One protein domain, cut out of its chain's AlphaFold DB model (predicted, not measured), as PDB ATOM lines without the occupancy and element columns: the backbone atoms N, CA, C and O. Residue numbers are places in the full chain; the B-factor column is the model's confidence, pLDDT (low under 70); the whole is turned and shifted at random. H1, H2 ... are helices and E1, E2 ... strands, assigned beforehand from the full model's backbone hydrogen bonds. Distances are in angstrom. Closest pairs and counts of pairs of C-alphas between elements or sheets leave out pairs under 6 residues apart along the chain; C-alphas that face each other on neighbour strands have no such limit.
ATOM      1  N   SER A  67      40.536 -31.903  24.678       90.12
ATOM      2  CA  SER A  67      39.507 -31.239  23.888       90.12
ATOM      3  C   SER A  67      40.113 -30.289  22.848       90.12
ATOM      4  O   SER A  67      40.989 -29.477  23.149       90.12
ATOM      5  N   ASP A  68      39.591 -30.348  21.625       90.38
ATOM      6  CA  ASP A  68      40.058 -29.591  20.456       90.38
ATOM      7  C   ASP A  68      39.186 -28.356  20.154       90.38
ATOM      8  O   ASP A  68      39.565 -27.522  19.334       90.38
ATOM      9  N   ALA A  69      38.049 -28.216  20.845       91.62
ATOM     10  CA  ALA A  69      37.171 -27.050  20.826       91.62
ATOM     11  C   ALA A  69      36.463 -26.831  22.168       91.62
ATOM     12  O   ALA A  69      36.431 -27.716  23.026       91.62
ATOM     13  N   GLU A  70      35.902 -25.642  22.347       92.19
ATOM     14  CA  GLU A  70      35.013 -25.307  23.456       92.19
ATOM     15  C   GLU A  70      33.615 -24.974  22.942       92.19
ATOM     16  O   GLU A  70      33.458 -24.310  21.919       92.19
ATOM     17  N   ILE A  71      32.590 -25.421  23.661       91.62
ATOM     18  CA  ILE A  71      31.204 -25.019  23.426       91.62
ATOM     19  C   ILE A  71      30.721 -24.258  24.653       91.62
ATOM     20  O   ILE A  71      30.762 -24.782  25.764       91.62
ATOM     21  N   VAL A  72      30.241 -23.036  24.444       91.19
ATOM     22  CA  VAL A  72      29.669 -22.193  25.492       91.19
ATOM     23  C   VAL A  72      28.151 -22.336  25.478       91.19
ATOM     24  O   VAL A  72      27.489 -21.997  24.492       91.19
ATOM     25  N   VAL A  73      27.597 -22.823  26.584       89.25
ATOM     26  CA  VAL A  73      26.155 -22.987  26.801       89.25
ATOM     27  C   VAL A  73      25.784 -22.218  28.056       89.25
ATOM     28  O   VAL A  73      26.324 -22.497  29.118       89.25
ATOM     29  N   GLU A  74      24.906 -21.221  27.935       87.00
ATOM     30  CA  GLU A  74      24.430 -20.430  29.086       87.00
ATOM     31  C   GLU A  74      25.570 -19.830  29.942       87.00
ATOM     32  O   GLU A  74      25.465 -19.691  31.156       87.00
ATOM     33  N   GLY A  75      26.690 -19.473  29.305       85.94
ATOM     34  CA  GLY A  75      27.875 -18.925  29.977       85.94
ATOM     35  C   GLY A  75      28.832 -19.969  30.566       85.94
ATOM     36  O   GLY A  75      29.890 -19.593  31.066       85.94
ATOM     37  N   VAL A  76      28.517 -21.262  30.471       89.88
ATOM     38  CA  VAL A  76      29.399 -22.366  30.876       89.88
ATOM     39  C   VAL A  76      30.192 -22.857  29.668       89.88
ATOM     40  O   VAL A  76      29.596 -23.228  28.656       89.88
ATOM     41  N   SER A  77      31.526 -22.875  29.766       91.00
ATOM     42  CA  SER A  77      32.395 -23.451  28.728       91.00
ATOM     43  C   SER A  77      32.616 -24.942  28.967       91.00
ATOM     44  O   SER A  77      32.972 -25.357  30.071       91.00
ATOM     45  N   VAL A  78      32.404 -25.745  27.925       90.38
ATOM     46  CA  VAL A  78      32.600 -27.197  27.936       90.38
ATOM     47  C   VAL A  78      33.603 -27.572  26.851       90.38
ATOM     48  O   VAL A  78      33.380 -27.307  25.670       90.38
ATOM     49  N   GLY A  79      34.701 -28.217  27.245       90.69
ATOM     50  CA  GLY A  79      35.668 -28.784  26.308       90.69
ATOM     51  C   GLY A  79      35.072 -29.974  25.558       90.69
ATOM     52  O   GLY A  79      34.514 -30.886  26.165       90.69
ATOM     53  N   VAL A  80      35.197 -29.985  24.232       91.19
ATOM     54  CA  VAL A  80      34.649 -31.041  23.374       91.19
ATOM     55  C   VAL A  80      35.676 -31.564  22.375       91.19
ATOM     56  O   VAL A  80      36.728 -30.966  22.170       91.19
ATOM     57  N   HIS A  81      35.335 -32.690  21.747       92.88
ATOM     58  CA  HIS A  81      36.087 -33.289  20.648       92.88
ATOM     59  C   HIS A  81      35.268 -33.169  19.357       92.88
ATOM     60  O   HIS A  81      34.241 -33.843  19.191       92.88
ATOM     61  N   CYS A  82      35.706 -32.315  18.434       93.00
ATOM     62  CA  CYS A  82      34.980 -31.954  17.222       93.00
ATOM     63  C   CYS A  82      34.692 -33.168  16.348       93.00
ATOM     64  O   CYS A  82      33.579 -33.325  15.848       93.00
ATOM     65  N   CYS A  83      35.674 -34.054  16.183       92.19
ATOM     66  CA  CYS A  83      35.522 -35.254  15.364       92.19
ATOM     67  C   CYS A  83      34.424 -36.189  15.900       92.19
ATOM     68  O   CYS A  83      33.631 -36.713  15.116       92.19
ATOM     69  N   ILE A  84      34.321 -36.338  17.225       93.38
ATOM     70  CA  ILE A  84      33.309 -37.176  17.879       93.38
ATOM     71  C   ILE A  84      31.919 -36.559  17.693       93.38
ATOM     72  O   ILE A  84      30.987 -37.249  17.272       93.38
ATOM     73  N   LEU A  85      31.771 -35.259  17.966       93.69
ATOM     74  CA  LEU A  85      30.490 -34.565  17.811       93.69
ATOM     75  C   LEU A  85      30.023 -34.533  16.352       93.69
ATOM     76  O   LEU A  85      28.853 -34.803  16.082       93.69
ATOM     77  N   ALA A  86      30.928 -34.268  15.410       94.12
ATOM     78  CA  ALA A  86      30.619 -34.233  13.985       94.12
ATOM     79  C   ALA A  86      30.187 -35.608  13.453       94.12
ATOM     80  O   ALA A  86      29.245 -35.695  12.669       94.12
ATOM     81  N   ALA A  87      30.825 -36.692  13.909       94.75
ATOM     82  CA  ALA A  87      30.436 -38.050  13.529       94.75
ATOM     83  C   ALA A  87      29.031 -38.427  14.032       94.75
ATOM     84  O   ALA A  87      28.340 -39.222  13.398       94.75
ATOM     85  N   ARG A  88      28.597 -37.860  15.167       93.38
ATOM     86  CA  ARG A  88      27.310 -38.178  15.808       93.38
ATOM     87  C   ARG A  88      26.183 -37.202  15.480       93.38
ATOM     88  O   ARG A  88      25.026 -37.508  15.760       93.38
ATOM     89  N   SER A  89      26.490 -36.031  14.931       93.38
ATOM     90  CA  SER A  89      25.511 -34.971  14.712       93.38
ATOM     91  C   SER A  89      25.800 -34.199  13.438       93.38
ATOM     92  O   SER A  89      26.819 -33.519  13.308       93.38
ATOM     93  N   LYS A  90      24.827 -34.226  12.522       91.75
ATOM     94  CA  LYS A  90      24.871 -33.433  11.291       91.75
ATOM     95  C   LYS A  90      24.965 -31.930  11.571       91.75
ATOM     96  O   LYS A  90      25.653 -31.223  10.850       91.75
ATOM     97  N   PHE A  91      24.332 -31.458  12.646       92.50
ATOM     98  CA  PHE A  91      24.428 -30.062  13.067       92.50
ATOM     99  C   PHE A  91      25.878 -29.662  13.372       92.50
ATOM    100  O   PHE A  91      26.375 -28.691  12.809       92.50
ATOM    101  N   PHE A  92      26.575 -30.440  14.207       92.44
ATOM    102  CA  PHE A  92      27.970 -30.156  14.559       92.44
ATOM    103  C   PHE A  92      28.913 -30.351  13.374       92.44
ATOM    104  O   PHE A  92      29.854 -29.584  13.194       92.44
ATOM    105  N   TRP A  93      28.626 -31.328  12.516       92.56
ATOM    106  CA  TRP A  93      29.348 -31.509  11.263       92.56
ATOM    107  C   TRP A  93      29.287 -30.266  10.365       92.56
ATOM    108  O   TRP A  93      30.323 -29.799   9.886       92.56
ATOM    109  N   ASP A  94      28.091 -29.717  10.151       92.12
ATOM    110  CA  ASP A  94      27.893 -28.522   9.327       92.12
ATOM    111  C   ASP A  94      28.484 -27.273  10.005       92.12
ATOM    112  O   ASP A  94      29.122 -26.456   9.332       92.12
ATOM    113  N   LEU A  95      28.354 -27.165  11.334       89.75
ATOM    114  CA  LEU A  95      28.928 -26.083  12.137       89.75
ATOM    115  C   LEU A  95      30.455 -26.010  11.984       89.75
ATOM    116  O   LEU A  95      30.985 -24.991  11.537       89.75
ATOM    117  N   PHE A  96      31.163 -27.104  12.272       90.06
ATOM    118  CA  PHE A  96      32.630 -27.131  12.230       90.06
ATOM    119  C   PHE A  96      33.178 -27.016  10.804       90.06
ATOM    120  O   PHE A  96      34.266 -26.482  10.578       90.06
ATOM    121  N   ARG A  97      32.418 -27.481   9.805       89.06
ATOM    122  CA  ARG A  97      32.777 -27.315   8.392       89.06
ATOM    123  C   ARG A  97      32.717 -25.852   7.958       89.06
ATOM    124  O   ARG A  97      33.598 -25.418   7.217       89.06
ATOM    125  N   LYS A  98      31.687 -25.113   8.381       84.12
ATOM    126  CA  LYS A  98      31.493 -23.697   8.030       84.12
ATOM    127  C   LYS A  98      32.602 -22.813   8.611       84.12
ATOM    128  O   LYS A  98      33.042 -21.874   7.955       84.12
ATOM    129  N   GLU A  99      33.086 -23.150   9.803       73.00
ATOM    130  CA  GLU A  99      34.103 -22.378  10.527       73.00
ATOM    131  C   GLU A  99      35.526 -22.529   9.961       73.00
ATOM    132  O   GLU A  99      36.357 -21.634  10.110       73.00
ATOM    133  N   LYS A 100      35.813 -23.612   9.224       65.44
ATOM    134  CA  LYS A 100      37.145 -23.881   8.646       65.44
ATOM    135  C   LYS A 100      37.659 -22.772   7.702       65.44
ATOM    136  O   LYS A 100      38.847 -22.745   7.396       65.44
ATOM    137  N   GLY A 101      36.797 -21.849   7.263       58.09
ATOM    138  CA  GLY A 101      37.168 -20.665   6.479       58.09
ATOM    139  C   GLY A 101      37.500 -19.398   7.284       58.09
ATOM    140  O   GLY A 101      37.952 -18.429   6.686       58.09
ATOM    141  N   ASN A 102      37.286 -19.378   8.607       54.47
ATOM    142  CA  ASN A 102      37.322 -18.157   9.429       54.47
ATOM    143  C   ASN A 102      38.410 -18.173  10.529       54.47
ATOM    144  O   ASN A 102      38.402 -17.345  11.442       54.47
ATOM    145  N   CYS A 103      39.351 -19.120  10.451       50.97
ATOM    146  CA  CYS A 103      40.402 -19.346  11.444       50.97
ATOM    147  C   CYS A 103      41.545 -18.322  11.298       50.97
ATOM    148  O   CYS A 103      42.560 -18.581  10.658       50.97
ATOM    149  N   GLY A 104      41.340 -17.126  11.852       52.81
ATOM    150  CA  GLY A 104      42.364 -16.080  11.981       52.81
ATOM    151  C   GLY A 104      42.724 -15.747  13.430       52.81
ATOM    152  O   GLY A 104      43.415 -14.764  13.665       52.81
ATOM    153  N   LYS A 105      42.220 -16.510  14.407       59.19
ATOM    154  CA  LYS A 105      42.445 -16.255  15.835       59.19
ATOM    155  C   LYS A 105      43.283 -17.383  16.415       59.19
ATOM    156  O   LYS A 105      42.893 -18.544  16.361       59.19
ATOM    157  N   GLU A 106      44.447 -17.022  16.926       61.84
ATOM    158  CA  GLU A 106      45.351 -17.903  17.653       61.84
ATOM    159  C   GLU A 106      44.664 -18.466  18.906       61.84
ATOM    160  O   GLU A 106      44.431 -17.759  19.881       61.84
ATOM    161  N   GLY A 107      44.263 -19.739  18.855       78.19
ATOM    162  CA  GLY A 107      43.615 -20.412  19.974       78.19
ATOM    163  C   GLY A 107      42.724 -21.578  19.563       78.19
ATOM    164  O   GLY A 107      42.495 -21.849  18.385       78.19
ATOM    165  N   LYS A 108      42.224 -22.277  20.580       84.81
ATOM    166  CA  LYS A 108      41.216 -23.323  20.440       84.81
ATOM    167  C   LYS A 108      39.880 -22.690  20.006       84.81
ATOM    168  O   LYS A 108      39.483 -21.687  20.603       84.81
ATOM    169  N   PRO A 109      39.189 -23.217  18.980       89.31
ATOM    170  CA  PRO A 109      37.916 -22.662  18.530       89.31
ATOM    171  C   PRO A 109      36.853 -22.748  19.634       89.31
ATOM    172  O   PRO A 109      36.775 -23.747  20.352       89.31
ATOM    173  N   SER A 110      36.032 -21.702  19.751       89.88
ATOM    174  CA  SER A 110      34.959 -21.590  20.743       89.88
ATOM    175  C   SER A 110      33.629 -21.298  20.054       89.88
ATOM    176  O   SER A 110      33.534 -20.361  19.261       89.88
ATOM    177  N   TYR A 111      32.605 -22.096  20.362       89.44
ATOM    178  CA  TYR A 111      31.283 -22.040  19.743       89.44
ATOM    179  C   TYR A 111      30.223 -21.679  20.784       89.44
ATOM    180  O   TYR A 111      29.970 -22.437  21.717       89.44
ATOM    181  N   SER A 112      29.555 -20.543  20.616       88.94
ATOM    182  CA  SER A 112      28.443 -20.133  21.478       88.94
ATOM    183  C   SER A 112      27.130 -20.743  20.983       88.94
ATOM    184  O   SER A 112      26.682 -20.441  19.876       88.94
ATOM    185  N   MET A 113      26.487 -21.590  21.797       86.25
ATOM    186  CA  MET A 113      25.233 -22.268  21.416       86.25
ATOM    187  C   MET A 113      24.061 -21.310  21.200       86.25
ATOM    188  O   MET A 113      23.158 -21.617  20.423       86.25
ATOM    189  N   ILE A 114      24.100 -20.137  21.833       82.12
ATOM    190  CA  ILE A 114      23.108 -19.074  21.637       82.12
ATOM    191  C   ILE A 114      23.158 -18.552  20.194       82.12
ATOM    192  O   ILE A 114      22.117 -18.242  19.621       82.12
ATOM    193  N   ASP A 115      24.350 -18.507  19.596       79.75
ATOM    194  CA  ASP A 115      24.553 -17.958  18.253       79.75
ATOM    195  C   ASP A 115      24.273 -18.986  17.148       79.75
ATOM    196  O   ASP A 115      23.932 -18.619  16.022       79.75
ATOM    197  N   VAL A 116      24.408 -20.283  17.455       77.12
ATOM    198  CA  VAL A 116      24.246 -21.364  16.466       77.12
ATOM    199  C   VAL A 116      22.882 -22.054  16.502       77.12
ATOM    200  O   VAL A 116      22.508 -22.682  15.509       77.12
ATOM    201  N   LEU A 117      22.116 -21.942  17.592       73.50
ATOM    202  CA  LEU A 117      20.778 -22.526  17.679       73.50
ATOM    203  C   LEU A 117      19.685 -21.481  17.387       73.50
ATOM    204  O   LEU A 117      19.517 -20.540  18.161       73.50
ATOM    205  N   PRO A 118      18.846 -21.679  16.349       63.62
ATOM    206  CA  PRO A 118      17.802 -20.722  15.960       63.62
ATOM    207  C   PRO A 118      16.669 -20.533  16.993       63.62
ATOM    208  O   PRO A 118      15.775 -19.725  16.767       63.62
ATOM    209  N   TYR A 119      16.701 -21.244  18.127       58.50
ATOM    210  CA  TYR A 119      15.640 -21.255  19.138       58.50
ATOM    211  C   TYR A 119      16.133 -21.070  20.584       58.50
ATOM    212  O   TYR A 119      15.416 -21.414  21.517       58.50
ATOM    213  N   GLY A 120      17.307 -20.473  20.818       52.84
ATOM    214  CA  GLY A 120      17.811 -20.190  22.181       52.84
ATOM    215  C   GLY A 120      16.948 -19.232  23.029       52.84
ATOM    216  O   GLY A 120      17.324 -18.875  24.140       52.84
ATOM    217  N   LYS A 121      15.796 -18.792  22.506       53.03
ATOM    218  CA  LYS A 121      14.811 -17.910  23.144       53.03
ATOM    219  C   LYS A 121      13.386 -18.444  22.943       53.03
ATOM    220  O   LYS A 121      12.520 -17.709  22.472       53.03
ATOM    221  N   ILE A 122      13.097 -19.709  23.254       50.00
ATOM    222  CA  ILE A 122      11.686 -20.121  23.376       50.00
ATOM    223  C   ILE A 122      11.182 -19.654  24.745       50.00
ATOM    224  O   ILE A 122      11.236 -20.371  25.731       50.00
ATOM    225  N   LEU A 123      10.747 -18.394  24.744       45.62
ATOM    226  CA  LEU A 123       9.609 -17.854  25.479       45.62
ATOM    227  C   LEU A 123       9.409 -18.342  26.929       45.62
ATOM    228  O   LEU A 123       8.700 -19.307  27.199       45.62
ATOM    229  N   ASP A 124       9.830 -17.470  27.838       45.84
ATOM    230  CA  ASP A 124       9.265 -17.159  29.162       45.84
ATOM    231  C   ASP A 124       7.749 -16.791  29.114       45.84
ATOM    232  O   ASP A 124       7.261 -15.900  29.800       45.84
ATOM    233  N   SER A 125       6.970 -17.397  28.212       45.62
ATOM    234  CA  SER A 125       5.596 -16.984  27.886       45.62
ATOM    235  C   SER A 125       4.623 -18.157  27.749       45.62
ATOM    236  O   SER A 125       3.527 -17.990  27.208       45.62
ATOM    237  N   THR A 126       4.956 -19.331  28.284       45.41
ATOM    238  CA  THR A 126       3.943 -20.357  28.580       45.41
ATOM    239  C   THR A 126       3.216 -20.097  29.906       45.41
ATOM    240  O   THR A 126       2.159 -20.682  30.130       45.41
TER     241      THR A 126
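AT A GLANCE: This is residues 67 to 126 of the 137 residues of the protein "BTB domain-containing protein" of Capsicum annuum (UniProt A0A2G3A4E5). A small three-stranded sheet, E1, E2 and E3, stands next to a helical hairpin, H1 and H2, with few contacts between the two; the short helix H3 sits at the end of E3. A loop at residues 101 to 106 and a tail at residues 121 to 126 stick out. The printed part has 60 residues, with three named strands and three named helices in the order E1, E2, H1, H2, E3, H3, a mixed class of helices and strands. The mixed sheet runs E2, E1, E3. The whole is only just loose, close to compact, with a radius of gyration of the C-alphas of 12.8 A, and elongated, spanning 41 by 23 by 20 A.

HOW THE PARTS SIT: E1, residues 69 to 73, forms an antiparallel hairpin with E2, residues 76 to 80, where N 71 and O 78 are 2.9 A apart, within hydrogen-bond range. H1, residues 82 to 88, is not on the sheet. It touches H2, residues 90 to 99, in a helical hairpin at a shallow tilt of 30 degrees, opposite ways; their closest C-alphas, of Ala 86 and Trp 93, are 4.1 A apart. H2 and E1 are apart. E3, residues 110 to 112, is parallel to E1, with N 72 and O 111 at 2.8 A. H3, residues 113 to 116, only grazes the sheet. In H1 and H2 every O i to N i+4 pair is within hydrogen-bond range; H3 is too short for one.

IN THESE COORDINATES: E1 begins at C-alpha 69, (37.171, -27.050, 20.826), and is 13.2 A long; E2 is 12.6 A, H1 10.0 A and H2 14.4 A. E3 is 6.7 A and H3 5.1 A, ending at C-alpha 116, (24.246, -21.364, 16.466).

THE WHOLE: The C-alphas farthest apart, of Glu 106 and Thr 126, are 42.9 A apart. The printed part has no cut and no long link. Residues 100 to 106 and 118 to 126 have pLDDT under 70.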